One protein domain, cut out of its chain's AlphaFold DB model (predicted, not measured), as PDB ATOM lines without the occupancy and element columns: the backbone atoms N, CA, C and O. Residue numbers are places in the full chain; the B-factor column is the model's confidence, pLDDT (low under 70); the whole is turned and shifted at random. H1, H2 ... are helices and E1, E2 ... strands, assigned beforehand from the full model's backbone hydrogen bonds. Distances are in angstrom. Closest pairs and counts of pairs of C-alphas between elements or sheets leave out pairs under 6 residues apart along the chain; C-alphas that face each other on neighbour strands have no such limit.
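This is residues 29 to 129 of the 130 residues of an uncharacterized protein of Candidatus Nomurabacteria bacterium GW2011_GWF1_31_48 (UniProt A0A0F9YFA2). A small closed barrel of five strands, E1, E3, E4, E6 and E5, extends at one end into an arm made by the long hairpin of E5 and E6. A short strand, E2, pairs with E5 near the tip of that arm, and the one helix, H1, packs outside the barrel, where the sheet curls round it. The 101 printed residues include one named helix and six named strands, in the order E1 H1 E2 E3 E4 E5 E6; the sheet is mixed and the class is mostly strand. The whole is compact, with a radius of gyration of the C-alphas of 13.5 A and spans of 42 by 29 by 24 A.

E5, residues 95 to 110, and E6, residues 113 to 128, are antiparallel and form a hairpin, with N 106 and O 118 2.8 A apart, within hydrogen-bond range. On the other side of E5 from E6 lie E1, residues 31 to 38, and E2, residues 52 to 55. E1 is antiparallel to E5, with N 96 and O 34 at 2.8 A. E2 is antiparallel to E5, with N 53 and O 109 at 2.7 A. E3, residues 58 to 65, is antiparallel to E1, with N 35 and O 64 at 2.8 A. E3 forms a hairpin with E4, residues 75 to 79, with N 78 and O 59 at 2.7 A. E4 is parallel to E6, with N 77 and O 121 at 2.8 A, and the ring is closed. The pairing of E3 is staggered, with E4 over residues 58 to 62 and with E1 over residues 62 to 65. H1, residues 42 to 49, is on the barrel at a height over the sheet of 5.2 A, outside the barrel and over none of its strands. The closest C-alphas of H1 and E2 are those of Ile 44 and Cys 54, 6.9 A apart. In H1 every O i to N i+4 pair is within hydrogen-bond range. E1 and E2 are apart, as are E2 and E4.

E1 begins at C-alpha 31, (35.730, 30.488, 5.606), measures 19.6 A and bends by 63 degrees at residue 35. H1 measures 10.3 A, E2 9.8 A, E3 21.0 A and E4 13.5 A. E5 measures 33.9 A, bends by 99 degrees at residue 99 and ends at C-alpha 110, (66.842, 21.268, 17.654). E6 measures 38.2 A, bends by 79 degrees at residue 125 and ends at C-alpha 128, (43.886, 39.971, 0.990).

The two C-alphas farthest apart are those of Thr 86 and Ser 112, at 42.5 A. The printed part has no cut. The link from E4 to E5, residues 80 to 94, is long and holds no named element. The mean pLDDT of the printed part is 92.0, and residue 29 alone is under 70.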
ATOM      1  N   GLY A  29      33.386  23.440   4.921       58.78
ATOM      2  CA  GLY A  29      34.782  23.888   4.751       58.78
ATOM      3  C   GLY A  29      34.995  25.370   5.046       58.78
ATOM      4  O   GLY A  29      34.994  26.171   4.113       58.78
ATOM      5  N   GLY A  30      35.052  25.705   6.339       78.94
ATOM      6  CA  GLY A  30      34.792  27.052   6.831       78.94
ATOM      7  C   GLY A  30      35.621  28.125   6.129       78.94
ATOM      8  O   GLY A  30      36.794  27.934   5.800       78.94
ATOM      9  N   PHE A  31      34.997  29.273   5.914       87.25
ATOM     10  CA  PHE A  31      35.730  30.488   5.606       87.25
ATOM     11  C   PHE A  31      36.056  31.204   6.910       87.25
ATOM     12  O   PHE A  31      35.291  31.137   7.873       87.25
ATOM     13  N   PHE A  32      37.179  31.906   6.937       89.62
ATOM     14  CA  PHE A  32      37.552  32.769   8.045       89.62
ATOM     15  C   PHE A  32      37.947  34.140   7.523       89.62
ATOM     16  O   PHE A  32      38.491  34.271   6.425       89.62
ATOM     17  N   GLY A  33      37.675  35.154   8.335       91.50
ATOM     18  CA  GLY A  33      38.108  36.522   8.115       91.50
ATOM     19  C   GLY A  33      38.970  36.987   9.279       91.50
ATOM     20  O   GLY A  33      38.699  36.662  10.437       91.50
ATOM     21  N   GLY A  34      40.007  37.760   8.985       94.31
ATOM     22  CA  GLY A  34      40.884  38.288  10.017       94.31
ATOM     23  C   GLY A  34      41.782  39.412   9.531       94.31
ATOM     24  O   GLY A  34      41.756  39.804   8.366       94.31
ATOM     25  N   LYS A  35      42.595  39.924  10.449       95.69
ATOM     26  CA  LYS A  35      43.680  40.863  10.175       95.69
ATOM     27  C   LYS A  35      45.013  40.165  10.402       95.69
ATOM     28  O   LYS A  35      45.212  39.586  11.466       95.69
ATOM     29  N   ILE A  36      45.923  40.242   9.438       96.25
ATOM     30  CA  ILE A  36      47.268  39.673   9.560       96.25
ATOM     31  C   ILE A  36      48.033  40.457  10.630       96.25
ATOM     32  O   ILE A  36      48.212  41.670  10.513       96.25
ATOM     33  N   LEU A  37      48.471  39.762  11.676       96.31
ATOM     34  CA  LEU A  37      49.295  40.310  12.755       96.31
ATOM     35  C   LEU A  37      50.783  40.142  12.456       96.31
ATOM     36  O   LEU A  37      51.568  41.040  12.736       96.31
ATOM     37  N   SER A  38      51.154  39.007  11.865       95.88
ATOM     38  CA  SER A  38      52.524  38.710  11.463       95.88
ATOM     39  C   SER A  38      52.527  37.820  10.224       95.88
ATOM     40  O   SER A  38      51.657  36.961  10.058       95.88
ATOM     41  N   THR A  39      53.521  38.014   9.358       94.50
ATOM     42  CA  THR A  39      53.809  37.144   8.204       94.50
ATOM     43  C   THR A  39      54.598  35.893   8.596       94.50
ATOM     44  O   THR A  39      55.203  35.253   7.739       94.50
ATOM     45  N   LYS A  40      54.633  35.586   9.895       95.19
ATOM     46  CA  LYS A  40      55.152  34.356  10.477       95.19
ATOM     47  C   LYS A  40      54.229  33.920  11.608       95.19
ATOM     48  O   LYS A  40      53.729  34.766  12.348       95.19
ATOM     49  N   ALA A  41      53.984  32.619  11.737       95.06
ATOM     50  CA  ALA A  41      53.242  32.103  12.880       95.06
ATOM     51  C   ALA A  41      54.035  32.333  14.178       95.06
ATOM     52  O   ALA A  41      55.176  31.882  14.282       95.06
ATOM     53  N   ILE A  42      53.403  32.958  15.175       93.75
ATOM     54  CA  ILE A  42      53.996  33.266  16.491       93.75
ATOM     55  C   ILE A  42      54.580  32.010  17.151       93.75
ATOM     56  O   ILE A  42      55.632  32.061  17.779       93.75
ATOM     57  N   GLU A  43      53.922  30.862  16.992       92.44
ATOM     58  CA  GLU A  43      54.394  29.595  17.558       92.44
ATOM     59  C   GLU A  43      55.716  29.125  16.929       92.44
ATOM     60  O   GLU A  43      56.625  28.699  17.639       92.44
ATOM     61  N   ILE A  44      55.859  29.283  15.609       94.38
ATOM     62  CA  ILE A  44      57.109  28.985  14.896       94.38
ATOM     63  C   ILE A  44      58.192  29.988  15.297       94.38
ATOM     64  O   ILE A  44      59.311  29.589  15.595       94.38
ATOM     65  N   GLU A  45      57.857  31.276  15.351       95.00
ATOM     66  CA  GLU A  45      58.782  32.334  15.774       95.00
ATOM     67  C   GLU A  45      59.308  32.099  17.199       95.00
ATOM     68  O   GLU A  45      60.500  32.251  17.461       95.00
ATOM     69  N   THR A  46      58.446  31.636  18.106       94.44
ATOM     70  CA  THR A  46      58.828  31.301  19.485       94.44
ATOM     71  C   THR A  46      59.788  30.111  19.533       94.44
ATOM     72  O   THR A  46      60.753  30.127  20.297       94.44
ATOM     73  N   LEU A  47      59.551  29.075  18.720       94.50
ATOM     74  CA  LEU A  47      60.440  27.912  18.647       94.50
ATOM     75  C   LEU A  47      61.796  28.264  18.040       94.50
ATOM     76  O   LEU A  47      62.825  27.834  18.561       94.50
ATOM     77  N   GLU A  48      61.818  29.076  16.991       94.44
ATOM     78  CA  GLU A  48      63.070  29.552  16.408       94.44
ATOM     79  C   GLU A  48      63.860  30.443  17.368       94.44
ATOM     80  O   GLU A  48      65.074  30.284  17.489       94.44
ATOM     81  N   GLY A  49      63.183  31.305  18.135       94.00
ATOM     82  CA  GLY A  49      63.810  32.074  19.214       94.00
ATOM     83  C   GLY A  49      64.422  31.198  20.315       94.00
ATOM     84  O   GLY A  49      65.351  31.624  20.996       94.00
ATOM     85  N   ALA A  50      63.945  29.958  20.460       93.38
ATOM     86  CA  ALA A  50      64.491  28.955  21.369       93.38
ATOM     87  C   ALA A  50      65.576  28.059  20.731       93.38
ATOM     88  O   ALA A  50      65.994  27.093  21.364       93.38
ATOM     89  N   GLY A  51      66.025  28.348  19.503       93.94
ATOM     90  CA  GLY A  51      67.087  27.601  18.817       93.94
ATOM     91  C   GLY A  51      66.612  26.422  17.964       93.94
ATOM     92  O   GLY A  51      67.430  25.615  17.529       93.94
ATOM     93  N   TYR A  52      65.305  26.289  17.713       95.94
ATOM     94  CA  TYR A  52      64.797  25.288  16.773       95.94
ATOM     95  C   TYR A  52      64.886  25.783  15.320       95.94
ATOM     96  O   TYR A  52      64.633  26.943  15.020       95.94
ATOM     97  N   LEU A  53      65.154  24.872  14.391       95.50
ATOM     98  CA  LEU A  53      65.066  25.080  12.950       95.50
ATOM     99  C   LEU A  53      63.778  24.438  12.427       95.50
ATOM    100  O   LEU A  53      63.651  23.212  12.391       95.50
ATOM    101  N   CYS A  54      62.808  25.263  12.034       94.38
ATOM    102  CA  CYS A  54      61.516  24.818  11.513       94.38
ATOM    103  C   CYS A  54      61.517  24.761   9.981       94.38
ATOM    104  O   CYS A  54      61.742  25.771   9.316       94.38
ATOM    105  N   TYR A  55      61.215  23.592   9.405       93.12
ATOM    106  CA  TYR A  55      61.065  23.454   7.954       93.12
ATOM    107  C   TYR A  55      59.618  23.744   7.542       93.12
ATOM    108  O   TYR A  55      58.717  22.946   7.795       93.12
ATOM    109  N   VAL A  56      59.399  24.893   6.899       94.12
ATOM    110  CA  VAL A  56      58.068  25.368   6.491       94.12
ATOM    111  C   VAL A  56      57.990  25.405   4.957       94.12
ATOM    112  O   VAL A  56      58.523  26.339   4.359       94.12
ATOM    113  N   PRO A  57      57.337  24.434   4.286       92.31
ATOM    114  CA  PRO A  57      57.245  24.379   2.820       92.31
ATOM    115  C   PRO A  57      56.182  25.353   2.261       92.31
ATOM    116  O   PRO A  57      55.272  24.978   1.519       92.31
ATOM    117  N   GLY A  58      56.265  26.621   2.659       93.38
ATOM    118  CA  GLY A  58      55.278  27.649   2.350       93.38
ATOM    119  C   GLY A  58      55.469  28.894   3.210       93.38
ATOM    120  O   GLY A  58      56.584  29.248   3.580       93.38
ATOM    121  N   THR A  59      54.368  29.565   3.532       94.62
ATOM    122  CA  THR A  59      54.345  30.719   4.439       94.62
ATOM    123  C   THR A  59      53.494  30.387   5.655       94.62
ATOM    124  O   THR A  59      52.435  29.788   5.521       94.62
ATOM    125  N   SER A  60      53.922  30.787   6.847       96.25
ATOM    126  CA  SER A  60      53.076  30.749   8.038       96.25
ATOM    127  C   SER A  60      52.634  32.163   8.389       96.25
ATOM    128  O   SER A  60      53.377  33.110   8.167       96.25
ATOM    129  N   ILE A  61      51.422  32.339   8.899       96.50
ATOM    130  CA  ILE A  61      50.915  33.655   9.294       96.50
ATOM    131  C   ILE A  61      50.217  33.565  10.642       96.50
ATOM    132  O   ILE A  61      49.656  32.526  10.994       96.50
ATOM    133  N   SER A  62      50.203  34.681  11.360       96.44
ATOM    134  CA  SER A  62      49.328  34.864  12.512       96.44
ATOM    135  C   SER A  62      48.282  35.918  12.199       96.44
ATOM    136  O   SER A  62      48.603  36.976  11.651       96.44
ATOM    137  N   ILE A  63      47.032  35.653  12.564       94.75
ATOM    138  CA  ILE A  63      45.912  36.564  12.333       94.75
ATOM    139  C   ILE A  63      45.135  36.809  13.625       94.75
ATOM    140  O   ILE A  63      45.012  35.940  14.483       94.75
ATOM    141  N   SER A  64      44.540  37.992  13.714       93.31
ATOM    142  CA  SER A  64      43.435  38.262  14.622       93.31
ATOM    143  C   SER A  64      42.145  37.992  13.867       93.31
ATOM    144  O   SER A  64      41.839  38.694  12.900       93.31
ATOM    145  N   THR A  65      41.389  36.988  14.289       90.25
ATOM    146  CA  THR A  65      40.107  36.649  13.672       90.25
ATOM    147  C   THR A  65      39.068  37.737  13.958       90.25
ATOM    148  O   THR A  65      39.087  38.380  15.009       90.25
ATOM    149  N   ILE A  66      38.177  37.995  12.998       87.12
ATOM    150  CA  ILE A  66      37.106  38.992  13.120       87.12
ATOM    151  C   ILE A  66      35.771  38.252  13.063       87.12
ATOM    152  O   ILE A  66      35.467  37.586  12.076       87.12
ATOM    153  N   GLY A  67      34.981  38.348  14.136       78.38
ATOM    154  CA  GLY A  67      33.658  37.717  14.215       78.38
ATOM    155  C   GLY A  67      33.681  36.186  14.276       78.38
ATOM    156  O   GLY A  67      32.675  35.556  13.963       78.38
ATOM    157  N   SER A  68      34.813  35.577  14.644       74.75
ATOM    158  CA  SER A  68      34.930  34.120  14.771       74.75
ATOM    159  C   SER A  68      34.675  33.647  16.213       74.75
ATOM    160  O   SER A  68      34.911  34.415  17.151       74.75
ATOM    161  N   PRO A  69      34.196  32.406  16.419       77.00
ATOM    162  CA  PRO A  69      33.964  31.861  17.754       77.00
ATOM    163  C   PRO A  69      35.240  31.806  18.615       77.00
ATOM    164  O   PRO A  69      36.352  31.722  18.076       77.00
ATOM    165  N   PRO A  70      35.100  31.773  19.952       73.81
ATOM    166  CA  PRO A  70      36.208  31.454  20.848       73.81
ATOM    167  C   PRO A  70      36.865  30.126  20.449       73.81
ATOM    168  O   PRO A  70      36.169  29.162  20.139       73.81
ATOM    169  N   GLY A  71      38.199  30.080  20.455       76.56
ATOM    170  CA  GLY A  71      38.964  28.889  20.063       76.56
ATOM    171  C   GLY A  71      39.281  28.785  18.569       76.56
ATOM    172  O   GLY A  71      39.894  27.807  18.156       76.56
ATOM    173  N   THR A  72      38.914  29.787  17.760       83.88
ATOM    174  CA  THR A  72      39.400  29.862  16.375       83.88
ATOM    175  C   THR A  72      40.929  30.000  16.384       83.88
ATOM    176  O   THR A  72      41.444  30.836  17.135       83.88
ATOM    177  N   PRO A  73      41.657  29.203  15.587       86.94
ATOM    178  CA  PRO A  73      43.111  29.247  15.567       86.94
ATOM    179  C   PRO A  73      43.609  30.637  15.176       86.94
ATOM    180  O   PRO A  73      42.969  31.361  14.420       86.94
ATOM    181  N   MET A  74      44.757  31.026  15.724       91.31
ATOM    182  CA  MET A  74      45.411  32.298  15.398       91.31
ATOM    183  C   MET A  74      46.565  32.114  14.418       91.31
ATOM    184  O   MET A  74      46.943  33.068  13.745       91.31
ATOM    185  N   ASN A  75      47.119  30.904  14.333       94.00
ATOM    186  CA  ASN A  75      48.281  30.578  13.519       94.00
ATOM    187  C   ASN A  75      47.866  29.660  12.373       94.00
ATOM    188  O   ASN A  75      47.166  28.669  12.579       94.00
ATOM    189  N   TYR A  76      48.326  29.994  11.175       95.06
ATOM    190  CA  TYR A  76      47.925  29.331   9.946       95.06
ATOM    191  C   TYR A  76      49.132  29.050   9.058       95.06
ATOM    192  O   TYR A  76      50.148  29.749   9.116       95.06
ATOM    193  N   PHE A  77      48.987  28.056   8.191       96.69
ATOM    194  CA  PHE A  77      49.944  27.692   7.161       96.69
ATOM    195  C   PHE A  77      49.335  27.889   5.769       96.69
ATOM    196  O   PHE A  77      48.219  27.464   5.486       96.69
ATOM    197  N   ILE A  78      50.089  28.525   4.882       96.25
ATOM    198  CA  ILE A  78      49.765  28.727   3.474       96.25
ATOM    199  C   ILE A  78      50.802  27.933   2.670       96.25
ATOM    200  O   ILE A  78      51.965  28.348   2.614       96.25
ATOM    201  N   PRO A  79      50.418  26.802   2.055       95.38
ATOM    202  CA  PRO A  79      51.300  26.048   1.174       95.38
ATOM    203  C   PRO A  79      51.852  26.926   0.051       95.38
ATOM    204  O   PRO A  79      51.157  27.809  -0.447       95.38
ATOM    205  N   TYR A  80      53.069  26.642  -0.418       93.25
ATOM    206  CA  TYR A  80      53.660  27.375  -1.547       93.25
ATOM    207  C   TYR A  80      52.796  27.332  -2.826       93.25
ATOM    208  O   TYR A  80      52.804  28.266  -3.624       93.25
ATOM    209  N   SER A  81      52.018  26.262  -3.015       92.56
ATOM    210  CA  SER A  81      51.081  26.115  -4.135       92.56
ATOM    211  C   SER A  81      49.846  27.020  -4.038       92.56
ATOM    212  O   SER A  81      49.157  27.218  -5.041       92.56
ATOM    213  N   THR A  82      49.550  27.578  -2.861       93.94
ATOM    214  CA  THR A  82      48.374  28.420  -2.638       93.94
ATOM    215  C   THR A  82      48.695  29.877  -2.953       93.94
ATOM    216  O   THR A  82      49.390  30.566  -2.210       93.94
ATOM    217  N   ILE A  83      48.125  30.379  -4.048       91.31
ATOM    218  CA  ILE A  83      48.312  31.761  -4.508       91.31
ATOM    219  C   ILE A  83      47.131  32.634  -4.063       91.31
ATOM    220  O   ILE A  83      45.969  32.233  -4.178       91.31
ATOM    221  N   SER A  84      47.430  33.857  -3.609       93.56
ATOM    222  CA  SER A  84      46.422  34.874  -3.285       93.56
ATOM    223  C   SER A  84      45.508  35.146  -4.481       93.56
ATOM    224  O   SER A  84      45.971  35.533  -5.556       93.56
ATOM    225  N   LYS A  85      44.190  35.028  -4.292       94.94
ATOM    226  CA  LYS A  85      43.199  35.342  -5.333       94.94
ATOM    227  C   LYS A  85      43.122  36.825  -5.677       94.94
ATOM    228  O   LYS A  85      42.667  37.157  -6.765       94.94
ATOM    229  N   THR A  86      43.576  37.706  -4.787       94.06
ATOM    230  CA  THR A  86      43.656  39.147  -5.063       94.06
ATOM    231  C   THR A  86      44.988  39.556  -5.693       94.06
ATOM    232  O   THR A  86      45.131  40.707  -6.091       94.06
ATOM    233  N   GLY A  87      45.960  38.638  -5.794       91.25
ATOM    234  CA  GLY A  87      47.291  38.895  -6.356       91.25
ATOM    235  C   GLY A  87      48.210  39.742  -5.468       91.25
ATOM    236  O   GLY A  87      49.351  40.002  -5.838       91.25
ATOM    237  N   ASN A  88      47.743  40.163  -4.291       90.62
ATOM    238  CA  ASN A  88      48.540  40.940  -3.348       90.62
ATOM    239  C   ASN A  88      49.461  40.020  -2.532       90.62
ATOM    240  O   ASN A  88      49.039  38.957  -2.067       90.62
ATOM    241  N   ALA A  89      50.696  40.469  -2.300       91.44
ATOM    242  CA  ALA A  89      51.595  39.843  -1.335       91.44
ATOM    243  C   ALA A  89      51.047  39.994   0.094       91.44
ATOM    244  O   ALA A  89      50.428  41.011   0.415       91.44
ATOM    245  N   LEU A  90      51.313  38.999   0.942       93.69
ATOM    246  CA  LEU A  90      50.942  39.017   2.357       93.69
ATOM    247  C   LEU A  90      51.732  40.100   3.097       93.69
ATOM    248  O   LEU A  90      52.960  40.150   3.012       93.69
ATOM    249  N   ARG A  91      51.030  40.956   3.839       94.94
ATOM    250  CA  ARG A  91      51.627  41.995   4.681       94.94
ATOM    251  C   ARG A  91      50.902  42.094   6.012       94.94
ATOM    252  O   ARG A  91      49.677  41.985   6.081       94.94
ATOM    253  N   THR A  92      51.661  42.376   7.063       95.69
ATOM    254  CA  THR A  92      51.100  42.728   8.368       95.69
ATOM    255  C   THR A  92      50.143  43.911   8.237       95.69
ATOM    256  O   THR A  92      50.419  44.887   7.544       95.69
ATOM    257  N   GLY A  93      48.999  43.818   8.905       94.69
ATOM    258  CA  GLY A  93      47.955  44.832   8.905       94.69
ATOM    259  C   GLY A  93      46.870  44.642   7.846       94.69
ATOM    260  O   GLY A  93      45.797  45.222   8.010       94.69
ATOM    261  N   GLN A  94      47.097  43.818   6.817       95.50
ATOM    262  CA  GLN A  94      46.082  43.529   5.801       95.50
ATOM    263  C   GLN A  94      44.928  42.709   6.373       95.50
ATOM    264  O   GLN A  94      45.110  41.876   7.265       95.50
ATOM    265  N   LEU A  95      43.741  42.914   5.808       95.56
ATOM    266  CA  LEU A  95      42.631  41.996   6.009       95.56
ATOM    267  C   LEU A  95      42.831  40.778   5.115       95.56
ATOM    268  O   LEU A  95      43.243  40.909   3.962       95.56
ATOM    269  N   ILE A  96      42.515  39.606   5.644       95.06
ATOM    270  CA  ILE A  96      42.556  38.334   4.936       95.06
ATOM    271  C   ILE A  96      41.199  37.654   5.049       95.06
ATOM    272  O   ILE A  96      40.579  37.641   6.114       95.06
ATOM    273  N   LEU A  97      40.752  37.084   3.936       94.19
ATOM    274  CA  LEU A  97      39.649  36.138   3.884       94.19
ATOM    275  C   LEU A  97      40.202  34.837   3.315       94.19
ATOM    276  O   LEU A  97      40.793  34.844   2.234       94.19
ATOM    277  N   GLY A  98      40.025  33.737   4.035       92.81
ATOM    278  CA  GLY A  98      40.556  32.441   3.642       92.81
ATOM    279  C   GLY A  98      39.565  31.308   3.831       92.81
ATOM    280  O   GLY A  98      38.506  31.481   4.431       92.81
ATOM    281  N   ARG A  99      39.921  30.143   3.295       91.94
ATOM    282  CA  ARG A  99      39.216  28.874   3.465       91.94
ATOM    283  C   ARG A  99      40.139  27.873   4.149       91.94
ATOM    284  O   ARG A  99      41.280  27.710   3.713       91.94
ATOM    285  N   TYR A 100      39.625  27.193   5.168       90.44
ATOM    286  CA  TYR A 100      40.339  26.109   5.840       90.44
ATOM    287  C   TYR A 100      40.565  24.921   4.894       90.44
ATOM    288  O   TYR A 100      39.651  24.513   4.169       90.44
ATOM    289  N   GLY A 101      41.781  24.380   4.930       89.88
ATOM    290  CA  GLY A 101      42.268  23.250   4.133       89.88
ATOM    291  C   GLY A 101      42.626  22.005   4.948       89.88
ATOM    292  O   GLY A 101      43.208  21.061   4.417       89.88
ATOM    293  N   GLY A 102      42.303  21.999   6.244       90.31
ATOM    294  CA  GLY A 102      42.708  20.965   7.197       90.31
ATOM    295  C   GLY A 102      43.954  21.372   7.977       90.31
ATOM    296  O   GLY A 102      44.286  22.547   8.041       90.31
ATOM    297  N   ILE A 103      44.660  20.404   8.554       92.00
ATOM    298  CA  ILE A 103      45.786  20.655   9.460       92.00
ATOM    299  C   ILE A 103      47.107  20.300   8.770       92.00
ATOM    300  O   ILE A 103      47.236  19.233   8.169       92.00
ATOM    301  N   GLU A 104      48.097  21.182   8.889       93.94
ATOM    302  CA  GLU A 104      49.491  20.932   8.531       93.94
ATOM    303  C   GLU A 104      50.332  20.702   9.787       93.94
ATOM    304  O   GLU A 104      50.261  21.476  10.743       93.94
ATOM    305  N   LEU A 105      51.184  19.677   9.754       94.44
ATOM    306  CA  LEU A 105      52.171  19.430  10.800       94.44
ATOM    307  C   LEU A 105      53.539  19.939  10.344       94.44
ATOM    308  O   LEU A 105      54.206  19.332   9.508       94.44
ATOM    309  N   ILE A 106      53.973  21.051  10.925       94.62
ATOM    310  CA  ILE A 106      55.303  21.614  10.707       94.62
ATOM    311  C   ILE A 106      56.271  20.980  11.699       94.62
ATOM    312  O   ILE A 106      56.038  20.993  12.906       94.62
ATOM    313  N   THR A 107      57.377  20.437  11.194       94.31
ATOM    314  CA  THR A 107      58.416  19.843  12.045       94.31
ATOM    315  C   THR A 107      59.543  20.844  12.284       94.31
ATOM    316  O   THR A 107      60.076  21.442  11.348       94.31
ATOM    317  N   CYS A 108      59.915  20.995  13.551       95.25
ATOM    318  CA  CYS A 108      61.009  21.830  14.019       95.25
ATOM    319  C   CYS A 108      62.068  20.966  14.704       95.25
ATOM    320  O   CYS A 108      61.757  20.178  15.599       95.25
ATOM    321  N   PHE A 109      63.327  21.121  14.308       95.50
ATOM    322  CA  PHE A 109      64.455  20.342  14.814       95.50
ATOM    323  C   PHE A 109      65.322  21.196  15.732       95.50
ATOM    324  O   PHE A 109      65.533  22.368  15.450       95.50
ATOM    325  N   HIS A 110      65.836  20.622  16.814       94.12
ATOM    326  CA  HIS A 110      66.842  21.268  17.654       94.12
ATOM    327  C   HIS A 110      68.160  20.519  17.485       94.12
ATOM    328  O   HIS A 110      68.154  19.291  17.490       94.12
ATOM    329  N   GLU A 111      69.285  21.224  17.367       88.88
ATOM    330  CA  GLU A 111      70.587  20.577  17.120       88.88
ATOM    331  C   GLU A 111      70.992  19.603  18.238       88.88
ATOM    332  O   GLU A 111      71.648  18.596  17.986       88.88
ATOM    333  N   SER A 112      70.567  19.872  19.473       85.38
ATOM    334  CA  SER A 112      70.921  19.082  20.660       85.38
ATOM    335  C   SER A 112      69.751  18.334  21.310       85.38
ATOM    336  O   SER A 112      69.903  17.812  22.414       85.38
ATOM    337  N   GLY A 113      68.569  18.295  20.682       83.50
ATOM    338  CA  GLY A 113      67.350  17.820  21.345       83.50
ATOM    339  C   GLY A 113      66.322  17.152  20.430       83.50
ATOM    340  O   GLY A 113      66.519  17.060  19.220       83.50
ATOM    341  N   PRO A 114      65.205  16.668  21.007       89.75
ATOM    342  CA  PRO A 114      64.125  16.064  20.238       89.75
ATOM    343  C   PRO A 114      63.431  17.102  19.350       89.75
ATOM    344  O   PRO A 114      63.307  18.278  19.715       89.75
ATOM    345  N   SER A 115      62.940  16.654  18.194       93.38
ATOM    346  CA  SER A 115      62.116  17.481  17.319       93.38
ATOM    347  C   SER A 115      60.765  17.797  17.965       93.38
ATOM    348  O   SER A 115      60.222  17.026  18.759       93.38
ATOM    349  N   LYS A 116      60.216  18.962  17.620       94.31
ATOM    350  CA  LYS A 116      58.871  19.398  17.997       94.31
ATOM    351  C   LYS A 116      58.004  19.504  16.755       94.31
ATOM    352  O   LYS A 116      58.476  19.912  15.697       94.31
ATOM    353  N   MET A 117      56.735  19.144  16.897       93.44
ATOM    354  CA  MET A 117      55.734  19.312  15.848       93.44
ATOM    355  C   MET A 117      54.806  20.459  16.224       93.44
ATOM    356  O   MET A 117      54.346  20.534  17.362       93.44
ATOM    357  N   VAL A 118      54.539  21.330  15.259       94.38
ATOM    358  CA  VAL A 118      53.600  22.444  15.360       94.38
ATOM    359  C   VAL A 118      52.427  22.152  14.439       94.38
ATOM    360  O   VAL A 118      52.614  21.915  13.246       94.38
ATOM    361  N   SER A 119      51.222  22.165  14.996       94.06
ATOM    362  CA  SER A 119      49.985  21.931  14.253       94.06
ATOM    363  C   SER A 119      49.379  23.268  13.843       94.06
ATOM    364  O   SER A 119      48.896  24.008  14.695       94.06
ATOM    365  N   LEU A 120      49.384  23.573  12.545       94.50
ATOM    366  CA  LEU A 120      48.801  24.797  11.991       94.50
ATOM    367  C   LEU A 120      47.598  24.476  11.109       94.50
ATOM    368  O   LEU A 120      47.618  23.502  10.361       94.50
ATOM    369  N   GLU A 121      46.577  25.331  11.120       93.06
ATOM    370  CA  GLU A 121      45.504  25.228  10.127       93.06
ATOM    371  C   GLU A 121      46.020  25.643   8.748       93.06
ATOM    372  O   GLU A 121      46.537  26.747   8.556       93.06
ATOM    373  N   ARG A 122      45.854  24.759   7.769       94.69
ATOM    374  CA  ARG A 122      46.188  24.990   6.370       94.69
ATOM    375  C   ARG A 122      45.139  25.888   5.724       94.69
ATOM    376  O   ARG A 122      43.939  25.753   5.960       94.69
ATOM    377  N   ILE A 123      45.590  26.778   4.853       94.75
ATOM    378  CA  ILE A 123      44.747  27.631   4.022       94.75
ATOM    379  C   ILE A 123      44.896  27.189   2.564       94.75
ATOM    380  O   ILE A 123      45.952  27.368   1.956       94.75
ATOM    381  N   ASP A 124      43.822  26.661   1.982       93.44
ATOM    382  CA  ASP A 124      43.814  26.204   0.580       93.44
ATOM    383  C   ASP A 124      43.436  27.316  -0.404       93.44
ATOM    384  O   ASP A 124      43.661  27.226  -1.611       93.44
ATOM    385  N   LEU A 125      42.815  28.379   0.105       94.06
ATOM    386  CA  LEU A 125      42.349  29.504  -0.688       94.06
ATOM    387  C   LEU A 125      42.335  30.757   0.174       94.06
ATOM    388  O   LEU A 125      41.778  30.730   1.269       94.06
ATOM    389  N   PHE A 126      42.875  31.865  -0.329       95.38
ATOM    390  CA  PHE A 126      42.760  33.151   0.351       95.38
ATOM    391  C   PHE A 126      42.777  34.338  -0.605       95.38
ATOM    392  O   PHE A 126      43.189  34.234  -1.762       95.38
ATOM    393  N   GLY A 127      42.346  35.484  -0.092       95.69
ATOM    394  CA  GLY A 127      42.548  36.798  -0.681       95.69
ATOM    395  C   GLY A 127      42.820  37.825   0.413       95.69
ATOM    396  O   GLY A 127      42.369  37.669   1.548       95.69
ATOM    397  N   THR A 128      43.562  38.874   0.070       96.31
ATOM    398  CA  THR A 128      43.886  39.971   0.990       96.31
ATOM    399  C   THR A 128      43.443  41.330   0.467       96.31
ATOM    400  O   THR A 128      43.376  41.551  -0.749       96.31
ATOM    401  N   SER A 129      43.163  42.254   1.391       94.62
ATOM    402  CA  SER A 129      42.952  43.667   1.068       94.62
ATOM    403  C   SER A 129      44.213  44.296   0.465       94.62
ATOM    404  O   SER A 129      45.316  43.771   0.627       94.62
TER     405      SER A 129